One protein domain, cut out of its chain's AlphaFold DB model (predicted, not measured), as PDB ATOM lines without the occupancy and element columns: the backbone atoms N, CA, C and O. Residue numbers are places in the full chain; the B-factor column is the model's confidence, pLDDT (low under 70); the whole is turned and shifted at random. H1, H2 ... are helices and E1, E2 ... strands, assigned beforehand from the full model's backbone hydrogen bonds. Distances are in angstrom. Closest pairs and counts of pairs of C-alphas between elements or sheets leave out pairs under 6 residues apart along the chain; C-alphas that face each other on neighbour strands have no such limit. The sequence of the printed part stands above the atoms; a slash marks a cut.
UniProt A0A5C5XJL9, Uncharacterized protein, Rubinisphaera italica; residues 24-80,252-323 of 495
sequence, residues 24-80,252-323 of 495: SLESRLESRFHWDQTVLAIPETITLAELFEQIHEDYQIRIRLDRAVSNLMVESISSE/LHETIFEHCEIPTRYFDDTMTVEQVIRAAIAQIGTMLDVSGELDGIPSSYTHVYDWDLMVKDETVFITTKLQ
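AT A GLANCE: This is residues 24 to 80 and 252 to 323 of the 495 residues of an uncharacterized protein of Rubinisphaera italica (UniProt A0A5C5XJL9). What shape does the printed part take? A small sheet of E2, E5 and E4 has H5 over one face and residues 67 to 73 of H3 near the opposite face, while H2 runs nearly side by side with H5 and grazes the sheet at E2. The short strands E1 and E3 pair near the beginning of H2, beside H4, and residues 293 to 298 stick out as a loop. What is it made of? The printed part has 129 residues, with six named helices and five named strands in the order H1 E1 H2 E2 H3 H4 E3 H5 H6 E4 E5, a mixed class of helices and strands. The sheet runs E2 E5 E4 and is mixed, E1 and E3 are antiparallel, and the whole is compact, with a radius of gyration of the C-alphas of 15.9 A and spans of 47 by 36 by 22 A.

HOW THE PARTS SIT: What does the first helix meet? H1, residues 25 to 29, only just touches H5, residues 273 to 281, with 3 pairs of C-alphas within 8 A, the closest those of Leu 29 and Glu 274 at 5.0 A. What stands near the first strand and H2? E1, residues 45 to 47, and E3, residues 261 to 263, are antiparallel neighbours at 145 degrees, with N 46 and O 262 2.9 A apart, within hydrogen-bond range. H2, residues 48 to 59, touches H4, residues 252 to 259, with its residues 48 to 49 alone; the closest C-alphas, of Ala 49 and Glu 258, are 5.6 A apart, and the lines are about perpendicular at 71 degrees, only just past steep. H2 and H5 are close but not clearly touching, C-alphas 48 and 280 being closest at 7.1 A, with a shallow tilt of 8 degrees, opposite ways. How is the larger sheet paired? E2, residues 62 to 65, is parallel to E5, residues 315 to 322, at 32 degrees, with N 64 and O 316 2.9 A apart. E4, residues 305 to 312, forms an antiparallel hairpin with E5 at 148 degrees, with N 310 and O 317 2.8 A apart. What of the other helices? H5 is on this sheet at a height of 9.1 A and runs along the strands, at 26 degrees to E4 on the local plane; H3, residues 67 to 78, is on the opposite face, its closest C-alphas to E5 being those of Val 69 and Thr 319 at 6.4 A. H6, residues 287 to 290, is not on the sheet and is close but not clearly touching H3, C-alphas 73 and 287 being closest at 7.5 A. Every O i to N i+4 pair is within hydrogen-bond range in H1, H2, H3, H4 and H5, and H6 is too short for such a pair.

IN THESE COORDINATES: Where does the first element begin? H1 begins at C-alpha 25, (30.548, -42.686, -44.746). Which elements are longest? H2 measures 16.0 A, H3 15.7 A, E4 20.0 A and E5 20.7 A from first to last C-alpha. Where does the last element end? E5 ends at C-alpha 322, (9.321, -31.544, -39.952).

THE WHOLE: How far does it reach? The two C-alphas farthest apart, of Leu 40 and Glu 80, are 49.3 A apart. Where are the cut and the long links? Residues 81 to 251 are not printed, and C-alphas 80 and 252 are 16.5 A apart across the cut; the links H1 to E1 and H6 to E4 are long. Where is confidence low? The mean pLDDT of the printed part is 74.3, and residues 37 to 42, 67 to 80, 252 to 258, 285 to 305 and 321 to 323 are under 70.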
ATOM      1  N   SER A  24      35.047 -42.909 -46.579       91.06
ATOM      2  CA  SER A  24      34.210 -42.071 -45.720       91.06
ATOM      3  C   SER A  24      32.747 -42.516 -45.813       91.06
ATOM      4  O   SER A  24      32.312 -43.045 -46.839       91.06
ATOM      5  N   LEU A  25      31.971 -42.334 -44.740       89.50
ATOM      6  CA  LEU A  25      30.548 -42.686 -44.746       89.50
ATOM      7  C   LEU A  25      29.804 -42.047 -45.933       89.50
ATOM      8  O   LEU A  25      29.005 -42.713 -46.581       89.50
ATOM      9  N   GLU A  26      30.140 -40.802 -46.268       90.06
ATOM     10  CA  GLU A  26      29.631 -40.088 -47.446       90.06
ATOM     11  C   GLU A  26      29.976 -40.817 -48.752       90.06
ATOM     12  O   GLU A  26      29.091 -41.099 -49.552       90.06
ATOM     13  N   SER A  27      31.234 -41.230 -48.937       92.25
ATOM     14  CA  SER A  27      31.647 -41.979 -50.128       92.25
ATOM     15  C   SER A  27      30.943 -43.333 -50.244       92.25
ATOM     16  O   SER A  27      30.714 -43.807 -51.355       92.25
ATOM     17  N   ARG A  28      30.622 -43.976 -49.116       92.75
ATOM     18  CA  ARG A  28      29.878 -45.243 -49.098       92.75
ATOM     19  C   ARG A  28      28.398 -45.024 -49.395       92.75
ATOM     20  O   ARG A  28      27.814 -45.813 -50.129       92.75
ATOM     21  N   LEU A  29      27.810 -43.933 -48.911       92.12
ATOM     22  CA  LEU A  29      26.446 -43.525 -49.253       92.12
ATOM     23  C   LEU A  29      26.287 -43.181 -50.742       92.12
ATOM     24  O   LEU A  29      25.273 -43.540 -51.341       92.12
ATOM     25  N   GLU A  30      27.300 -42.555 -51.345       94.12
ATOM     26  CA  GLU A  30      27.359 -42.233 -52.778       94.12
ATOM     27  C   GLU A  30      27.719 -43.435 -53.667       94.12
ATOM     28  O   GLU A  30      27.624 -43.358 -54.896       94.12
ATOM     29  N   SER A  31      28.141 -44.553 -53.071       93.06
ATOM     30  CA  SER A  31      28.468 -45.756 -53.830       93.06
ATOM     31  C   SER A  31      27.217 -46.346 -54.483       93.06
ATOM     32  O   SER A  31      26.093 -46.179 -54.001       93.06
ATOM     33  N   ARG A  32      27.403 -47.004 -55.630       93.81
ATOM     34  CA  ARG A  32      26.295 -47.644 -56.343       93.81
ATOM     35  C   ARG A  32      25.801 -48.834 -55.546       93.81
ATOM     36  O   ARG A  32      26.604 -49.672 -55.146       93.81
ATOM     37  N   PHE A  33      24.489 -48.913 -55.385       91.06
ATOM     38  CA  PHE A  33      23.871 -50.052 -54.751       91.06
ATOM     39  C   PHE A  33      23.846 -51.236 -55.719       91.06
ATOM     40  O   PHE A  33      23.261 -51.185 -56.799       91.06
ATOM     41  N   HIS A  34      24.517 -52.304 -55.326       87.25
ATOM     42  CA  HIS A  34      24.500 -53.587 -55.999       87.25
ATOM     43  C   HIS A  34      23.424 -54.468 -55.376       87.25
ATOM     44  O   HIS A  34      23.599 -54.998 -54.284       87.25
ATOM     45  N   TRP A  35      22.313 -54.631 -56.092       79.56
ATOM     46  CA  TRP A  35      21.293 -55.592 -55.704       79.56
ATOM     47  C   TRP A  35      21.812 -57.009 -55.970       79.56
ATOM     48  O   TRP A  35      22.001 -57.395 -57.127       79.56
ATOM     49  N   ASP A  36      22.038 -57.804 -54.921       72.06
ATOM     50  CA  ASP A  36      22.397 -59.212 -55.088       72.06
ATOM     51  C   ASP A  36      21.187 -60.020 -55.602       72.06
ATOM     52  O   ASP A  36      20.344 -60.515 -54.858       72.06
ATOM     53  N   GLN A  37      21.067 -60.115 -56.929       64.31
ATOM     54  CA  GLN A  37      20.016 -60.871 -57.621       64.31
ATOM     55  C   GLN A  37      20.337 -62.375 -57.726       64.31
ATOM     56  O   GLN A  37      19.725 -63.078 -58.532       64.31
ATOM     57  N   THR A  38      21.314 -62.904 -56.979       57.06
ATOM     58  CA  THR A  38      21.785 -64.290 -57.171       57.06
ATOM     59  C   THR A  38      20.773 -65.376 -56.794       57.06
ATOM     60  O   THR A  38      20.970 -66.544 -57.150       57.06
ATOM     61  N   VAL A  39      19.644 -65.031 -56.172       57.44
ATOM     62  CA  VAL A  39      18.539 -65.969 -55.942       57.44
ATOM     63  C   VAL A  39      17.617 -65.989 -57.167       57.44
ATOM     64  O   VAL A  39      17.023 -64.986 -57.538       57.44
ATOM     65  N   LEU A  40      17.476 -67.166 -57.790       52.53
ATOM     66  CA  LEU A  40      16.755 -67.463 -59.048       52.53
ATOM     67  C   LEU A  40      15.276 -67.014 -59.136       52.53
ATOM     68  O   LEU A  40      14.634 -67.224 -60.166       52.53
ATOM     69  N   ALA A  41      14.737 -66.399 -58.091       68.88
ATOM     70  CA  ALA A  41      13.487 -65.663 -58.103       68.88
ATOM     71  C   ALA A  41      13.725 -64.357 -57.340       68.88
ATOM     72  O   ALA A  41      13.916 -64.392 -56.126       68.88
ATOM     73  N   ILE A  42      13.738 -63.224 -58.050       64.62
ATOM     74  CA  ILE A  42      13.757 -61.906 -57.410       64.62
ATOM     75  C   ILE A  42      12.464 -61.820 -56.597       64.62
ATOM     76  O   ILE A  42      11.385 -61.925 -57.193       64.62
ATOM     77  N   PRO A  43      12.538 -61.700 -55.263       74.81
ATOM     78  CA  PRO A  43      11.335 -61.568 -54.470       74.81
ATOM     79  C   PRO A  43      10.639 -60.257 -54.863       74.81
ATOM     80  O   PRO A  43      11.283 -59.232 -55.102       74.81
ATOM     81  N   GLU A  44       9.313 -60.298 -55.004       85.06
ATOM     82  CA  GLU A  44       8.525 -59.117 -55.392       85.06
ATOM     83  C   GLU A  44       8.590 -58.016 -54.319       85.06
ATOM     84  O   GLU A  44       8.426 -56.832 -54.629       85.06
ATOM     85  N   THR A  45       8.882 -58.403 -53.075       88.94
ATOM     86  CA  THR A  45       9.038 -57.541 -51.904       88.94
ATOM     87  C   THR A  45      10.293 -57.915 -51.108       88.94
ATOM     88  O   THR A  45      10.751 -59.052 -51.157       88.94
ATOM     89  N   ILE A  46      10.866 -56.948 -50.395       90.19
ATOM     90  CA  ILE A  46      11.919 -57.142 -49.389       90.19
ATOM     91  C   ILE A  46      11.458 -56.483 -48.091       90.19
ATOM     92  O   ILE A  46      10.800 -55.439 -48.141       90.19
ATOM     93  N   THR A  47      11.782 -57.052 -46.935       89.62
ATOM     94  CA  THR A  47      11.543 -56.334 -45.678       89.62
ATOM     95  C   THR A  47      12.588 -55.237 -45.489       89.62
ATOM     96  O   THR A  47      13.739 -55.339 -45.917       89.62
ATOM     97  N   LEU A  48      12.200 -54.155 -44.827       87.50
ATOM     98  CA  LEU A  48      13.111 -53.050 -44.550       87.50
ATOM     99  C   LEU A  48      14.296 -53.472 -43.656       87.50
ATOM    100  O   LEU A  48      15.403 -52.962 -43.826       87.50
ATOM    101  N   ALA A  49      14.087 -54.445 -42.764       86.94
ATOM    102  CA  ALA A  49      15.145 -55.054 -41.963       86.94
ATOM    103  C   ALA A  49      16.179 -55.794 -42.830       86.94
ATOM    104  O   ALA A  49      17.370 -55.517 -42.705       86.94
ATOM    105  N   GLU A  50      15.732 -56.659 -43.750       89.56
ATOM    106  CA  GLU A  50      16.614 -57.378 -44.686       89.56
ATOM    107  C   GLU A  50      17.396 -56.407 -45.578       89.56
ATOM    108  O   GLU A  50      18.601 -56.565 -45.767       89.56
ATOM    109  N   LEU A  51      16.736 -55.358 -46.086       90.69
ATOM    110  CA  LEU A  51      17.397 -54.337 -46.898       90.69
ATOM    111  C   LEU A  51      18.517 -53.630 -46.122       90.69
ATOM    112  O   LEU A  51      19.596 -53.383 -46.661       90.69
ATOM    113  N   PHE A  52      18.275 -53.275 -44.860       90.94
ATOM    114  CA  PHE A  52      19.276 -52.597 -44.037       90.94
ATOM    115  C   PHE A  52      20.397 -53.526 -43.586       90.94
ATOM    116  O   PHE A  52      21.534 -53.067 -43.473       90.94
ATOM    117  N   GLU A  53      20.106 -54.806 -43.363       90.06
ATOM    118  CA  GLU A  53      21.119 -55.828 -43.109       90.06
ATOM    119  C   GLU A  53      22.034 -55.990 -44.325       90.06
ATOM    120  O   GLU A  53      23.248 -55.870 -44.182       90.06
ATOM    121  N   GLN A  54      21.475 -56.092 -45.534       90.88
ATOM    122  CA  GLN A  54      22.257 -56.146 -46.771       90.88
ATOM    123  C   GLN A  54      23.136 -54.898 -46.954       90.88
ATOM    124  O   GLN A  54      24.330 -55.000 -47.237       90.88
ATOM    125  N   ILE A  55      22.584 -53.698 -46.731       91.50
ATOM    126  CA  ILE A  55      23.365 -52.453 -46.796       91.50
ATOM    127  C   ILE A  55      24.487 -52.444 -45.743       91.50
ATOM    128  O   ILE A  55      25.586 -51.934 -45.991       91.50
ATOM    129  N   HIS A  56      24.228 -53.000 -44.560       92.12
ATOM    130  CA  HIS A  56      25.232 -53.107 -43.513       92.12
ATOM    131  C   HIS A  56      26.358 -54.072 -43.892       92.12
ATOM    132  O   HIS A  56      27.525 -53.730 -43.710       92.12
ATOM    133  N   GLU A  57      26.034 -55.244 -44.432       91.88
ATOM    134  CA  GLU A  57      27.021 -56.250 -44.825       91.88
ATOM    135  C   GLU A  57      27.913 -55.749 -45.968       91.88
ATOM    136  O   GLU A  57      29.143 -55.751 -45.835       91.88
ATOM    137  N   ASP A  58      27.303 -55.225 -47.032       91.25
ATOM    138  CA  ASP A  58      28.005 -54.847 -48.261       91.25
ATOM    139  C   ASP A  58      28.773 -53.522 -48.131       91.25
ATOM    140  O   ASP A  58      29.880 -53.381 -48.657       91.25
ATOM    141  N   TYR A  59      28.213 -52.544 -47.409       91.56
ATOM    142  CA  TYR A  59      28.757 -51.178 -47.344       91.56
ATOM    143  C   TYR A  59      29.239 -50.786 -45.945       91.56
ATOM    144  O   TYR A  59      29.755 -49.684 -45.752       91.56
ATOM    145  N   GLN A  60      29.097 -51.652 -44.937       92.88
ATOM    146  CA  GLN A  60      29.493 -51.362 -43.551       92.88
ATOM    147  C   GLN A  60      28.805 -50.106 -42.981       92.88
ATOM    148  O   GLN A  60      29.338 -49.432 -42.093       92.88
ATOM    149  N   ILE A  61      27.619 -49.759 -43.495       91.44
ATOM    150  CA  ILE A  61      26.825 -48.612 -43.041       91.44
ATOM    151  C   ILE A  61      25.888 -49.091 -41.938       91.44
ATOM    152  O   ILE A  61      25.158 -50.061 -42.105       91.44
ATOM    153  N   ARG A  62      25.911 -48.431 -40.777       91.38
ATOM    154  CA  ARG A  62      24.952 -48.714 -39.703       91.38
ATOM    155  C   ARG A  62      23.759 -47.790 -39.854       91.38
ATOM    156  O   ARG A  62      23.930 -46.575 -39.798       91.38
ATOM    157  N   ILE A  63      22.574 -48.365 -40.002       89.06
ATOM    158  CA  ILE A  63      21.316 -47.622 -40.070       89.06
ATOM    159  C   ILE A  63      20.586 -47.800 -38.737       89.06
ATOM    160  O   ILE A  63      20.509 -48.910 -38.210       89.06
ATOM    161  N   ARG A  64      20.099 -46.708 -38.146       87.69
ATOM    162  CA  ARG A  64      19.351 -46.729 -36.880       87.69
ATOM    163  C   ARG A  64      18.141 -45.818 -36.950       87.69
ATOM    164  O   ARG A  64      18.214 -44.755 -37.547       87.69
ATOM    165  N   LEU A  65      17.062 -46.194 -36.277       81.31
ATOM    166  CA  LEU A  65      15.940 -45.292 -36.047       81.31
ATOM    167  C   LEU A  65      16.250 -44.364 -34.864       81.31
ATOM    168  O   LEU A  65      16.665 -44.828 -33.798       81.31
ATOM    169  N   ASP A  66      16.051 -43.058 -35.033       77.81
ATOM    170  CA  ASP A  66      16.158 -42.104 -33.931       77.81
ATOM    171  C   ASP A  66      14.919 -42.179 -33.019       77.81
ATOM    172  O   ASP A  66      13.835 -41.679 -33.337       77.81
ATOM    173  N   ARG A  67      15.090 -42.812 -31.850       64.38
ATOM    174  CA  ARG A  67      14.022 -43.011 -30.856       64.38
ATOM    175  C   ARG A  67      13.469 -41.706 -30.283       64.38
ATOM    176  O   ARG A  67      12.302 -41.675 -29.905       64.38
ATOM    177  N   ALA A  68      14.263 -40.634 -30.216       59.38
ATOM    178  CA  ALA A  68      13.791 -39.362 -29.660       59.38
ATOM    179  C   ALA A  68      12.663 -38.761 -30.511       59.38
ATOM    180  O   ALA A  68      11.708 -38.190 -29.992       59.38
ATOM    181  N   VAL A  69      12.756 -38.950 -31.823       55.66
ATOM    182  CA  VAL A  69      11.812 -38.411 -32.799       55.66
ATOM    183  C   VAL A  69      10.571 -39.292 -32.936       55.66
ATOM    184  O   VAL A  69       9.453 -38.793 -33.020       55.66
ATOM    185  N   SER A  70      10.763 -40.607 -32.842       51.00
ATOM    186  CA  SER A  70       9.681 -41.580 -32.710       51.00
ATOM    187  C   SER A  70       8.812 -41.316 -31.467       51.00
ATOM    188  O   SER A  70       7.589 -41.304 -31.577       51.00
ATOM    189  N   ASN A  71       9.423 -41.029 -30.312       49.22
ATOM    190  CA  ASN A  71       8.683 -40.751 -29.078       49.22
ATOM    191  C   ASN A  71       7.912 -39.427 -29.125       49.22
ATOM    192  O   ASN A  71       6.812 -39.363 -28.594       49.22
ATOM    193  N   LEU A  72       8.441 -38.392 -29.787       51.09
ATOM    194  CA  LEU A  72       7.771 -37.090 -29.880       51.09
ATOM    195  C   LEU A  72       6.466 -37.172 -30.690       51.09
ATOM    196  O   LEU A  72       5.483 -36.515 -30.354       51.09
ATOM    197  N   MET A  73       6.421 -38.035 -31.709       48.75
ATOM    198  CA  MET A  73       5.182 -38.318 -32.435       48.75
ATOM    199  C   MET A  73       4.216 -39.186 -31.628       48.75
ATOM    200  O   MET A  73       3.025 -38.884 -31.584       48.75
ATOM    201  N   VAL A  74       4.714 -40.218 -30.940       46.22
ATOM    202  CA  VAL A  74       3.878 -41.084 -30.094       46.22
ATOM    203  C   VAL A  74       3.272 -40.315 -28.924       46.22
ATOM    204  O   VAL A  74       2.088 -40.489 -28.654       46.22
ATOM    205  N   GLU A  75       4.029 -39.452 -28.246       46.22
ATOM    206  CA  GLU A  75       3.522 -38.617 -27.148       46.22
ATOM    207  C   GLU A  75       2.467 -37.623 -27.638       46.22
ATOM    208  O   GLU A  75       1.459 -37.433 -26.960       46.22
ATOM    209  N   SER A  76       2.646 -37.054 -28.837       42.19
ATOM    210  CA  SER A  76       1.671 -36.125 -29.421       42.19
ATOM    211  C   SER A  76       0.325 -36.773 -29.771       42.19
ATOM    212  O   SER A  76      -0.690 -36.086 -29.779       42.19
ATOM    213  N   ILE A  77       0.312 -38.089 -30.022       40.59
ATOM    214  CA  ILE A  77      -0.893 -38.859 -30.372       40.59
ATOM    215  C   ILE A  77      -1.473 -39.574 -29.135       40.59
ATOM    216  O   ILE A  77      -2.684 -39.645 -28.958       40.59
ATOM    217  N   SER A  78      -0.627 -40.075 -28.229       41.12
ATOM    218  CA  SER A  78      -1.062 -40.846 -27.050       41.12
ATOM    219  C   SER A  78      -1.621 -39.973 -25.923       41.12
ATOM    220  O   SER A  78      -2.316 -40.489 -25.047       41.12
ATOM    221  N   SER A  79      -1.364 -38.657 -25.931       38.75
ATOM    222  CA  SER A  79      -1.937 -37.734 -24.939       38.75
ATOM    223  C   SER A  79      -3.457 -37.570 -25.048       38.75
ATOM    224  O   SER A  79      -4.059 -36.934 -24.187       38.75
ATOM    225  N   GLU A  80      -4.086 -38.125 -26.087       40.06
ATOM    226  CA  GLU A  80      -5.534 -38.056 -26.302       40.06
ATOM    227  C   GLU A  80      -6.319 -39.173 -25.587       40.06
ATOM    228  O   GLU A  80      -7.536 -39.062 -25.452       40.06
ATOM    229  N   LEU A 252       5.782 -48.905 -31.033       52.59
ATOM    230  CA  LEU A 252       5.035 -49.199 -32.267       52.59
ATOM    231  C   LEU A 252       5.883 -49.050 -33.558       52.59
ATOM    232  O   LEU A 252       5.654 -49.729 -34.556       52.59
ATOM    233  N   HIS A 253       6.904 -48.192 -33.527       55.50
ATOM    234  CA  HIS A 253       7.855 -47.939 -34.610       55.50
ATOM    235  C   HIS A 253       8.790 -49.088 -34.924       55.50
ATOM    236  O   HIS A 253       8.962 -49.404 -36.092       55.50
ATOM    237  N   GLU A 254       9.383 -49.725 -33.923       61.84
ATOM    238  CA  GLU A 254      10.320 -50.822 -34.173       61.84
ATOM    239  C   GLU A 254       9.580 -51.988 -34.847       61.84
ATOM    240  O   GLU A 254      10.048 -52.509 -35.855       61.84
ATOM    241  N   THR A 255       8.331 -52.252 -34.442       63.88
ATOM    242  CA  THR A 255       7.475 -53.241 -35.112       63.88
ATOM    243  C   THR A 255       7.067 -52.851 -36.536       63.88
ATOM    244  O   THR A 255       6.989 -53.729 -37.393       63.88
ATOM    245  N   ILE A 256       6.823 -51.562 -36.825       66.19
ATOM    246  CA  ILE A 256       6.507 -51.100 -38.192       66.19
ATOM    247  C   ILE A 256       7.719 -51.294 -39.105       66.19
ATOM    248  O   ILE A 256       7.567 -51.774 -40.222       66.19
ATOM    249  N   PHE A 257       8.918 -50.957 -38.629       69.69
ATOM    250  CA  PHE A 257      10.149 -51.101 -39.405       69.69
ATOM    251  C   PHE A 257      10.503 -52.573 -39.654       69.69
ATOM    252  O   PHE A 257      10.953 -52.910 -40.746       69.69
ATOM    253  N   GLU A 258      10.252 -53.455 -38.686       69.75
ATOM    254  CA  GLU A 258      10.505 -54.895 -38.824       69.75
ATOM    255  C   GLU A 258       9.608 -55.574 -39.871       69.75
ATOM    256  O   GLU A 258      10.052 -56.496 -40.548       69.75
ATOM    257  N   HIS A 259       8.364 -55.113 -40.037       75.44
ATOM    258  CA  HIS A 259       7.367 -55.768 -40.895       75.44
ATOM    259  C   HIS A 259       7.015 -54.962 -42.156       75.44
ATOM    260  O   HIS A 259       6.099 -55.334 -42.891       75.44
ATOM    261  N   CYS A 260       7.702 -53.844 -42.416       82.62
ATOM    262  CA  CYS A 260       7.466 -53.039 -43.610       82.62
ATOM    263  C   CYS A 260       8.039 -53.749 -44.841       82.62
ATOM    264  O   CYS A 260       9.255 -53.795 -45.041       82.62
ATOM    265  N   GLU A 261       7.148 -54.302 -45.661       86.69
ATOM    266  CA  GLU A 261       7.489 -54.882 -46.955       86.69
ATOM    267  C   GLU A 261       7.536 -53.802 -48.039       86.69
ATOM    268  O   GLU A 261       6.556 -53.098 -48.298       86.69
ATOM    269  N   ILE A 262       8.675 -53.705 -48.718       88.12
ATOM    270  CA  ILE A 262       8.906 -52.761 -49.803       88.12
ATOM    271  C   ILE A 262       8.958 -53.517 -51.129       88.12
ATOM    272  O   ILE A 262       9.779 -54.422 -51.285       88.12
ATOM    273  N   PRO A 263       8.139 -53.139 -52.125       88.62
ATOM    274  CA  PRO A 263       8.251 -53.682 -53.470       88.62
ATOM    275  C   PRO A 263       9.639 -53.427 -54.067       88.62
ATOM    276  O   PRO A 263      10.047 -52.277 -54.237       88.62
ATOM    277  N   THR A 264      10.336 -54.490 -54.470       86.38
ATOM    278  CA  THR A 264      11.715 -54.404 -54.994       86.38
ATOM    279  C   THR A 264      11.812 -53.604 -56.295       86.38
ATOM    280  O   THR A 264      12.849 -53.030 -56.603       86.38
ATOM    281  N   ARG A 265      10.692 -53.454 -57.018       86.19
ATOM    282  CA  ARG A 265      10.555 -52.607 -58.221       86.19
ATOM    283  C   ARG A 265      10.905 -51.127 -58.018       86.19
ATOM    284  O   ARG A 265      11.025 -50.410 -59.008       86.19
ATOM    285  N   TYR A 266      10.950 -50.643 -56.775       84.56
ATOM    286  CA  TYR A 266      11.327 -49.259 -56.478       84.56
ATOM    287  C   TYR A 266      12.840 -49.036 -56.493       84.56
ATOM    288  O   TYR A 266      13.271 -47.885 -56.518       84.56
ATOM    289  N   PHE A 267      13.631 -50.110 -56.502       87.62
ATOM    290  CA  PHE A 267      15.084 -50.051 -56.520       87.62
ATOM    291  C   PHE A 267      15.603 -50.294 -57.938       87.62
ATOM    292  O   PHE A 267      15.138 -51.191 -58.641       87.62
ATOM    293  N   ASP A 268      16.557 -49.469 -58.360       86.25
ATOM    294  CA  ASP A 268      17.251 -49.593 -59.641       86.25
ATOM    295  C   ASP A 268      18.757 -49.732 -59.385       86.25
ATOM    296  O   ASP A 268      19.296 -49.091 -58.483       86.25
ATOM    297  N   ASP A 269      19.447 -50.516 -60.213       84.69
ATOM    298  CA  ASP A 269      20.895 -50.771 -60.135       84.69
ATOM    299  C   ASP A 269      21.730 -49.496 -60.377       84.69
ATOM    300  O   ASP A 269      22.954 -49.469 -60.213       84.69
ATOM    301  N   THR A 270      21.081 -48.422 -60.835       90.50
ATOM    302  CA  THR A 270      21.701 -47.105 -61.013       90.50
ATOM    303  C   THR A 270      21.678 -46.246 -59.750       90.50
ATOM    304  O   THR A 270      22.377 -45.229 -59.711       90.50
ATOM    305  N   MET A 271      20.912 -46.641 -58.728       93.38
ATOM    306  CA  MET A 271      20.770 -45.880 -57.494       93.38
ATOM    307  C   MET A 271      22.019 -45.979 -56.620       93.38
ATOM    308  O   MET A 271      22.719 -46.990 -56.567       93.38
ATOM    309  N   THR A 272      22.289 -44.895 -55.906       95.56
ATOM    310  CA  THR A 272      23.248 -44.881 -54.797       95.56
ATOM    311  C   THR A 272      22.634 -45.507 -53.548       95.56
ATOM    312  O   THR A 272      21.407 -45.566 -53.423       95.56
ATOM    313  N   VAL A 273      23.466 -45.936 -52.599       92.88
ATOM    314  CA  VAL A 273      22.985 -46.475 -51.317       92.88
ATOM    315  C   VAL A 273      22.069 -45.472 -50.609       92.88
ATOM    316  O   VAL A 273      20.997 -45.846 -50.138       92.88
ATOM    317  N   GLU A 274      22.419 -44.181 -50.602       92.94
ATOM    318  CA  GLU A 274      21.556 -43.141 -50.031       92.94
ATOM    319  C   GLU A 274      20.179 -43.093 -50.708       92.94
ATOM    320  O   GLU A 274      19.152 -43.030 -50.031       92.94
ATOM    321  N   GLN A 275      20.135 -43.144 -52.041       93.50
ATOM    322  CA  GLN A 275      18.879 -43.113 -52.794       93.50
ATOM    323  C   GLN A 275      18.010 -44.338 -52.516       93.50
ATOM    324  O   GLN A 275      16.794 -44.191 -52.408       93.50
ATOM    325  N   VAL A 276      18.617 -45.514 -52.352       93.12
ATOM    326  CA  VAL A 276      17.906 -46.742 -51.974       93.12
ATOM    327  C   VAL A 276      17.305 -46.610 -50.581       93.12
ATOM    328  O   VAL A 276      16.115 -46.868 -50.412       93.12
ATOM    329  N   ILE A 277      18.074 -46.122 -49.600       91.69
ATOM    330  CA  ILE A 277      17.557 -45.879 -48.245       91.69
ATOM    331  C   ILE A 277      16.415 -44.853 -48.294       91.69
ATOM    332  O   ILE A 277      15.367 -45.079 -47.696       91.69
ATOM    333  N   ARG A 278      16.565 -43.751 -49.042       90.12
ATOM    334  CA  ARG A 278      15.508 -42.735 -49.202       90.12
ATOM    335  C   ARG A 278      14.250 -43.293 -49.868       90.12
ATOM    336  O   ARG A 278      13.146 -42.975 -49.437       90.12
ATOM    337  N   ALA A 279      14.399 -44.125 -50.896       87.88
ATOM    338  CA  ALA A 279      13.278 -44.781 -51.560       87.88
ATOM    339  C   ALA A 279      12.559 -45.755 -50.615       87.88
ATOM    340  O   ALA A 279      11.329 -45.790 -50.610       87.88
ATOM    341  N   ALA A 280      13.317 -46.486 -49.792       89.00
ATOM    342  CA  ALA A 280      12.797 -47.408 -48.791       89.00
ATOM    343  C   ALA A 280      12.012 -46.684 -47.690       89.00
ATOM    344  O   ALA A 280      10.847 -47.005 -47.462       89.00
ATOM    345  N   ILE A 281      12.595 -45.659 -47.056       87.88
ATOM    346  CA  ILE A 281      11.909 -44.915 -45.986       87.88
ATOM    347  C   ILE A 281      10.678 -44.157 -46.494       87.88
ATOM    348  O   ILE A 281       9.725 -43.981 -45.746       87.88
ATOM    349  N   ALA A 282      10.652 -43.761 -47.771       83.12
ATOM    350  CA  ALA A 282       9.483 -43.133 -48.386       83.12
ATOM    351  C   ALA A 282       8.283 -44.088 -48.540       83.12
ATOM    352  O   ALA A 282       7.174 -43.623 -48.790       83.12
ATOM    353  N   GLN A 283       8.486 -45.406 -48.419       82.56
ATOM    354  CA  GLN A 283       7.390 -46.384 -48.374       82.56
ATOM    355  C   GLN A 283       6.866 -46.623 -46.953       82.56
ATOM    356  O   GLN A 283       5.809 -47.233 -46.792       82.56
ATOM    357  N   ILE A 284       7.583 -46.162 -45.924       78.50
ATOM    358  CA  ILE A 284       7.137 -46.291 -44.540       78.50
ATOM    359  C   ILE A 284       6.029 -45.266 -44.317       78.50
ATOM    360  O   ILE A 284       6.289 -44.063 -44.270       78.50
ATOM    361  N   GLY A 285       4.799 -45.751 -44.144       67.06
ATOM    362  CA  GLY A 285       3.698 -44.907 -43.688       67.06
ATOM    363  C   GLY A 285       4.083 -44.208 -42.386       67.06
ATOM    364  O   GLY A 285       4.628 -44.824 -41.465       67.06
ATOM    365  N   THR A 286       3.837 -42.909 -42.307       63.78
ATOM    366  CA  THR A 286       4.000 -42.171 -41.056       63.78
ATOM    367  C   THR A 286       2.947 -42.646 -40.049       63.78
ATOM    368  O   THR A 286       1.935 -43.237 -40.423       63.78
ATOM    369  N   MET A 287       3.144 -42.401 -38.750       55.91
ATOM    370  CA  MET A 287       2.119 -42.717 -37.731       55.91
ATOM    371  C   MET A 287       0.749 -42.152 -38.076       55.91
ATOM    372  O   MET A 287      -0.262 -42.794 -37.819       55.91
ATOM    373  N   LEU A 288       0.757 -40.972 -38.689       54.75
ATOM    374  CA  LEU A 288      -0.427 -40.269 -39.136       54.75
ATOM    375  C   LEU A 288      -1.136 -41.018 -40.281       54.75
ATOM    376  O   LEU A 288      -2.363 -41.033 -40.341       54.75
ATOM    377  N   ASP A 289      -0.387 -41.711 -41.143       54.72
ATOM    378  CA  ASP A 289      -0.952 -42.571 -42.190       54.72
ATOM    379  C   ASP A 289      -1.558 -43.861 -41.612       54.72
ATOM    380  O   ASP A 289      -2.565 -44.360 -42.115       54.72
ATOM    381  N   VAL A 290      -0.956 -44.404 -40.546       53.28
ATOM    382  CA  VAL A 290      -1.416 -45.639 -39.885       53.28
ATOM    383  C   VAL A 290      -2.620 -45.377 -38.972       53.28
ATOM    384  O   VAL A 290      -3.500 -46.228 -38.864       53.28
ATOM    385  N   SER A 291      -2.725 -44.185 -38.377       55.00
ATOM    386  CA  SER A 291      -3.882 -43.751 -37.581       55.00
ATOM    387  C   SER A 291      -5.067 -43.279 -38.435       55.00
ATOM    388  O   SER A 291      -5.874 -42.478 -37.966       55.00
ATOM    389  N   GLY A 292      -5.172 -43.739 -39.688       45.75
ATOM    390  CA  GLY A 292      -6.101 -43.280 -40.730       45.75
ATOM    391  C   GLY A 292      -7.609 -43.346 -40.429       45.75
ATOM    392  O   GLY A 292      -8.407 -43.071 -41.318       45.75
ATOM    393  N   GLU A 293      -8.016 -43.652 -39.198       45.56
ATOM    394  CA  GLU A 293      -9.390 -43.535 -38.705       45.56
ATOM    395  C   GLU A 293      -9.406 -42.978 -37.272       45.56
ATOM    396  O   GLU A 293      -9.895 -43.612 -36.340       45.56
ATOM    397  N   LEU A 294      -8.882 -41.767 -37.069       46.41
ATOM    398  CA  LEU A 294      -9.285 -40.980 -35.904       46.41
ATOM    399  C   LEU A 294     -10.694 -40.421 -36.191       46.41
ATOM    400  O   LEU A 294     -10.847 -39.412 -36.879       46.41
ATOM    401  N   ASP A 295     -11.721 -41.179 -35.792       45.81
ATOM    402  CA  ASP A 295     -13.151 -40.825 -35.732       45.81
ATOM    403  C   ASP A 295     -13.643 -39.757 -36.736       45.81
ATOM    404  O   ASP A 295     -14.076 -38.658 -36.391       45.81
ATOM    405  N   GLY A 296     -13.643 -40.102 -38.028       44.97
ATOM    406  CA  GLY A 296     -14.452 -39.393 -39.024       44.97
ATOM    407  C   GLY A 296     -13.954 -38.010 -39.454       44.97
ATOM    408  O   GLY A 296     -14.705 -37.307 -40.131       44.97
ATOM    409  N   ILE A 297     -12.713 -37.624 -39.134       41.78
ATOM    410  CA  ILE A 297     -12.083 -36.437 -39.730       41.78
ATOM    411  C   ILE A 297     -11.431 -36.850 -41.060       41.78
ATOM    412  O   ILE A 297     -10.435 -37.574 -41.060       41.78
ATOM    413  N   PRO A 298     -11.948 -36.405 -42.224       37.50
ATOM    414  CA  PRO A 298     -11.361 -36.705 -43.523       37.50
ATOM    415  C   PRO A 298     -10.152 -35.794 -43.758       37.50
ATOM    416  O   PRO A 298     -10.166 -34.916 -44.619       37.50
ATOM    417  N   SER A 299      -9.096 -35.969 -42.972       43.31
ATOM    418  CA  SER A 299      -7.792 -35.394 -43.268       43.31
ATOM    419  C   SER A 299      -6.877 -36.525 -43.697       43.31
ATOM    420  O   SER A 299      -6.472 -37.344 -42.879       43.31
ATOM    421  N   SER A 300      -6.511 -36.548 -44.979       43.03
ATOM    422  CA  SER A 300      -5.189 -37.064 -45.326       43.03
ATOM    423  C   SER A 300      -4.219 -36.183 -44.553       43.03
ATOM    424  O   SER A 300      -4.155 -34.974 -44.795       43.03
ATOM    425  N   TYR A 301      -3.592 -36.740 -43.522       51.12
ATOM    426  CA  TYR A 301      -2.577 -36.021 -42.778       51.12
ATOM    427  C   TYR A 301      -1.544 -35.563 -43.802       51.12
ATOM    428  O   TYR A 301      -1.008 -36.370 -44.560       51.12
ATOM    429  N   THR A 302      -1.386 -34.247 -43.952       52.47
ATOM    430  CA  THR A 302      -0.419 -33.752 -44.928       52.47
ATOM    431  C   THR A 302       0.969 -34.157 -44.432       52.47
ATOM    432  O   THR A 302       1.146 -34.302 -43.225       52.47
ATOM    433  N   HIS A 303       1.905 -34.408 -45.348       53.47
ATOM    434  CA  HIS A 303       3.285 -34.887 -45.145       53.47
ATOM    435  C   HIS A 303       4.167 -33.952 -44.289       53.47
ATOM    436  O   HIS A 303       5.247 -33.521 -44.677       53.47
ATOM    437  N   VAL A 304       3.669 -33.555 -43.124       55.06
ATOM    438  CA  VAL A 304       4.254 -32.576 -42.210       55.06
ATOM    439  C   VAL A 304       5.524 -33.119 -41.613       55.06
ATOM    440  O   VAL A 304       6.464 -32.369 -41.377       55.06
ATOM    441  N   TYR A 305       5.551 -34.425 -41.401       63.12
ATOM    442  CA  TYR A 305       6.736 -35.154 -41.037       63.12
ATOM    443  C   TYR A 305       7.033 -36.132 -42.153       63.12
ATOM    444  O   TYR A 305       6.274 -37.072 -42.365       63.12
ATOM    445  N   ASP A 306       8.142 -35.912 -42.839       72.75
ATOM    446  CA  ASP A 306       8.692 -36.913 -43.740       72.75
ATOM    447  C   ASP A 306       9.844 -37.627 -43.053       72.75
ATOM    448  O   ASP A 306      10.588 -37.032 -42.268       72.75
ATOM    449  N   TRP A 307      10.025 -38.902 -43.381       79.94
ATOM    450  CA  TRP A 307      11.253 -39.602 -43.041       79.94
ATOM    451  C   TRP A 307      12.428 -38.952 -43.778       79.94
ATOM    452  O   TRP A 307      12.400 -38.764 -44.993       79.94
ATOM    453  N   ASP A 308      13.473 -38.603 -43.037       85.56
ATOM    454  CA  ASP A 308      14.716 -38.064 -43.578       85.56
ATOM    455  C   ASP A 308      15.913 -38.790 -42.956       85.56
ATOM    456  O   ASP A 308      15.807 -39.510 -41.959       85.56
ATOM    457  N   LEU A 309      17.071 -38.608 -43.576       88.75
ATOM    458  CA  LEU A 309      18.327 -39.197 -43.154       88.75
ATOM    459  C   LEU A 309      19.183 -38.139 -42.477       88.75
ATOM    460  O   LEU A 309      19.499 -37.102 -43.057       88.75
ATOM    461  N   MET A 310      19.602 -38.431 -41.253       88.00
ATOM    462  CA  MET A 310      20.596 -37.660 -40.529       88.00
ATOM    463  C   MET A 310      21.870 -38.489 -40.423       88.00
ATOM    464  O   MET A 310      21.921 -39.507 -39.736       88.00
ATOM    465  N   VAL A 311      22.916 -38.043 -41.106       89.06
ATOM    466  CA  VAL A 311      24.238 -38.662 -41.028       89.06
ATOM    467  C   VAL A 311      24.956 -38.106 -39.804       89.06
ATOM    468  O   VAL A 311      25.133 -36.893 -39.686       89.06
ATOM    469  N   LYS A 312      25.350 -38.978 -38.875       87.12
ATOM    470  CA  LYS A 312      26.117 -38.586 -37.694       87.12
ATOM    471  C   LYS A 312      27.186 -39.627 -37.394       87.12
ATOM    472  O   LYS A 312      26.883 -40.801 -37.184       87.12
ATOM    473  N   ASP A 313      28.429 -39.163 -37.328       87.94
ATOM    474  CA  ASP A 313      29.611 -39.999 -37.136       87.94
ATOM    475  C   ASP A 313      29.671 -41.107 -38.209       87.94
ATOM    476  O   ASP A 313      29.745 -40.816 -39.400       87.94
ATOM    477  N   GLU A 314      29.575 -42.370 -37.794       87.31
ATOM    478  CA  GLU A 314      29.602 -43.567 -38.646       87.31
ATOM    479  C   GLU A 314      28.223 -44.249 -38.737       87.31
ATOM    480  O   GLU A 314      28.107 -45.462 -38.924       87.31
ATOM    481  N   THR A 315      27.144 -43.506 -38.484       87.75
ATOM    482  CA  THR A 315      25.780 -44.046 -38.438       87.75
ATOM    483  C   THR A 315      24.806 -43.133 -39.173       87.75
ATOM    484  O   THR A 315      24.817 -41.910 -39.031       87.75
ATOM    485  N   VAL A 316      23.936 -43.754 -39.960       89.75
ATOM    486  CA  VAL A 316      22.816 -43.103 -40.629       89.75
ATOM    487  C   VAL A 316      21.599 -43.261 -39.736       89.75
ATOM    488  O   VAL A 316      21.128 -44.371 -39.491       89.75
ATOM    489  N   PHE A 317      21.100 -42.147 -39.224       88.06
ATOM    490  CA  PHE A 317      19.878 -42.118 -38.445       88.06
ATOM    491  C   PHE A 317      18.699 -41.837 -39.367       88.06
ATOM    492  O   PHE A 317      18.654 -40.803 -40.032       88.06
ATOM    493  N   ILE A 318      17.735 -42.748 -39.387       86.38
ATOM    494  CA  ILE A 318      16.405 -42.475 -39.911       86.38
ATOM    495  C   ILE A 318      15.709 -41.643 -38.853       86.38
ATOM    496  O   ILE A 318      15.524 -42.068 -37.712       86.38
ATOM    497  N   THR A 319      15.387 -40.423 -39.232       83.06
ATOM    498  CA  THR A 319      14.722 -39.450 -38.385       83.06
ATOM    499  C   THR A 319      13.528 -38.903 -39.144       83.06
ATOM    500  O   THR A 319      13.298 -39.256 -40.299       83.06
ATOM    501  N   THR A 320      12.750 -38.040 -38.514       74.31
ATOM    502  CA  THR A 320      11.696 -37.323 -39.221       74.31
ATOM    503  C   THR A 320      12.065 -35.873 -39.315       74.31
ATOM    504  O   THR A 320      12.394 -35.227 -38.318       74.31
ATOM    505  N   LYS A 321      11.968 -35.351 -40.521       69.69
ATOM    506  CA  LYS A 321      12.073 -33.936 -40.771       69.69
ATOM    507  C   LYS A 321      10.679 -33.363 -40.776       69.69
ATOM    508  O   LYS A 321       9.849 -33.717 -41.609       69.69
ATOM    509  N   LEU A 322      10.460 -32.427 -39.865       65.62
ATOM    510  CA  LEU A 322       9.321 -31.544 -39.952       65.62
ATOM    511  C   LEU A 322       9.469 -30.739 -41.259       65.62
ATOM    512  O   LEU A 322      10.297 -29.827 -41.347       65.62
ATOM    513  N   GLN A 323       8.668 -31.062 -42.276       59.34
ATOM    514  CA  GLN A 323       8.387 -30.226 -43.447       59.34
ATOM    515  C   GLN A 323       7.559 -29.005 -43.035       59.34
ATOM    516  O   GLN A 323       6.573 -28.613 -43.653       59.34
TER     517      GLN A 323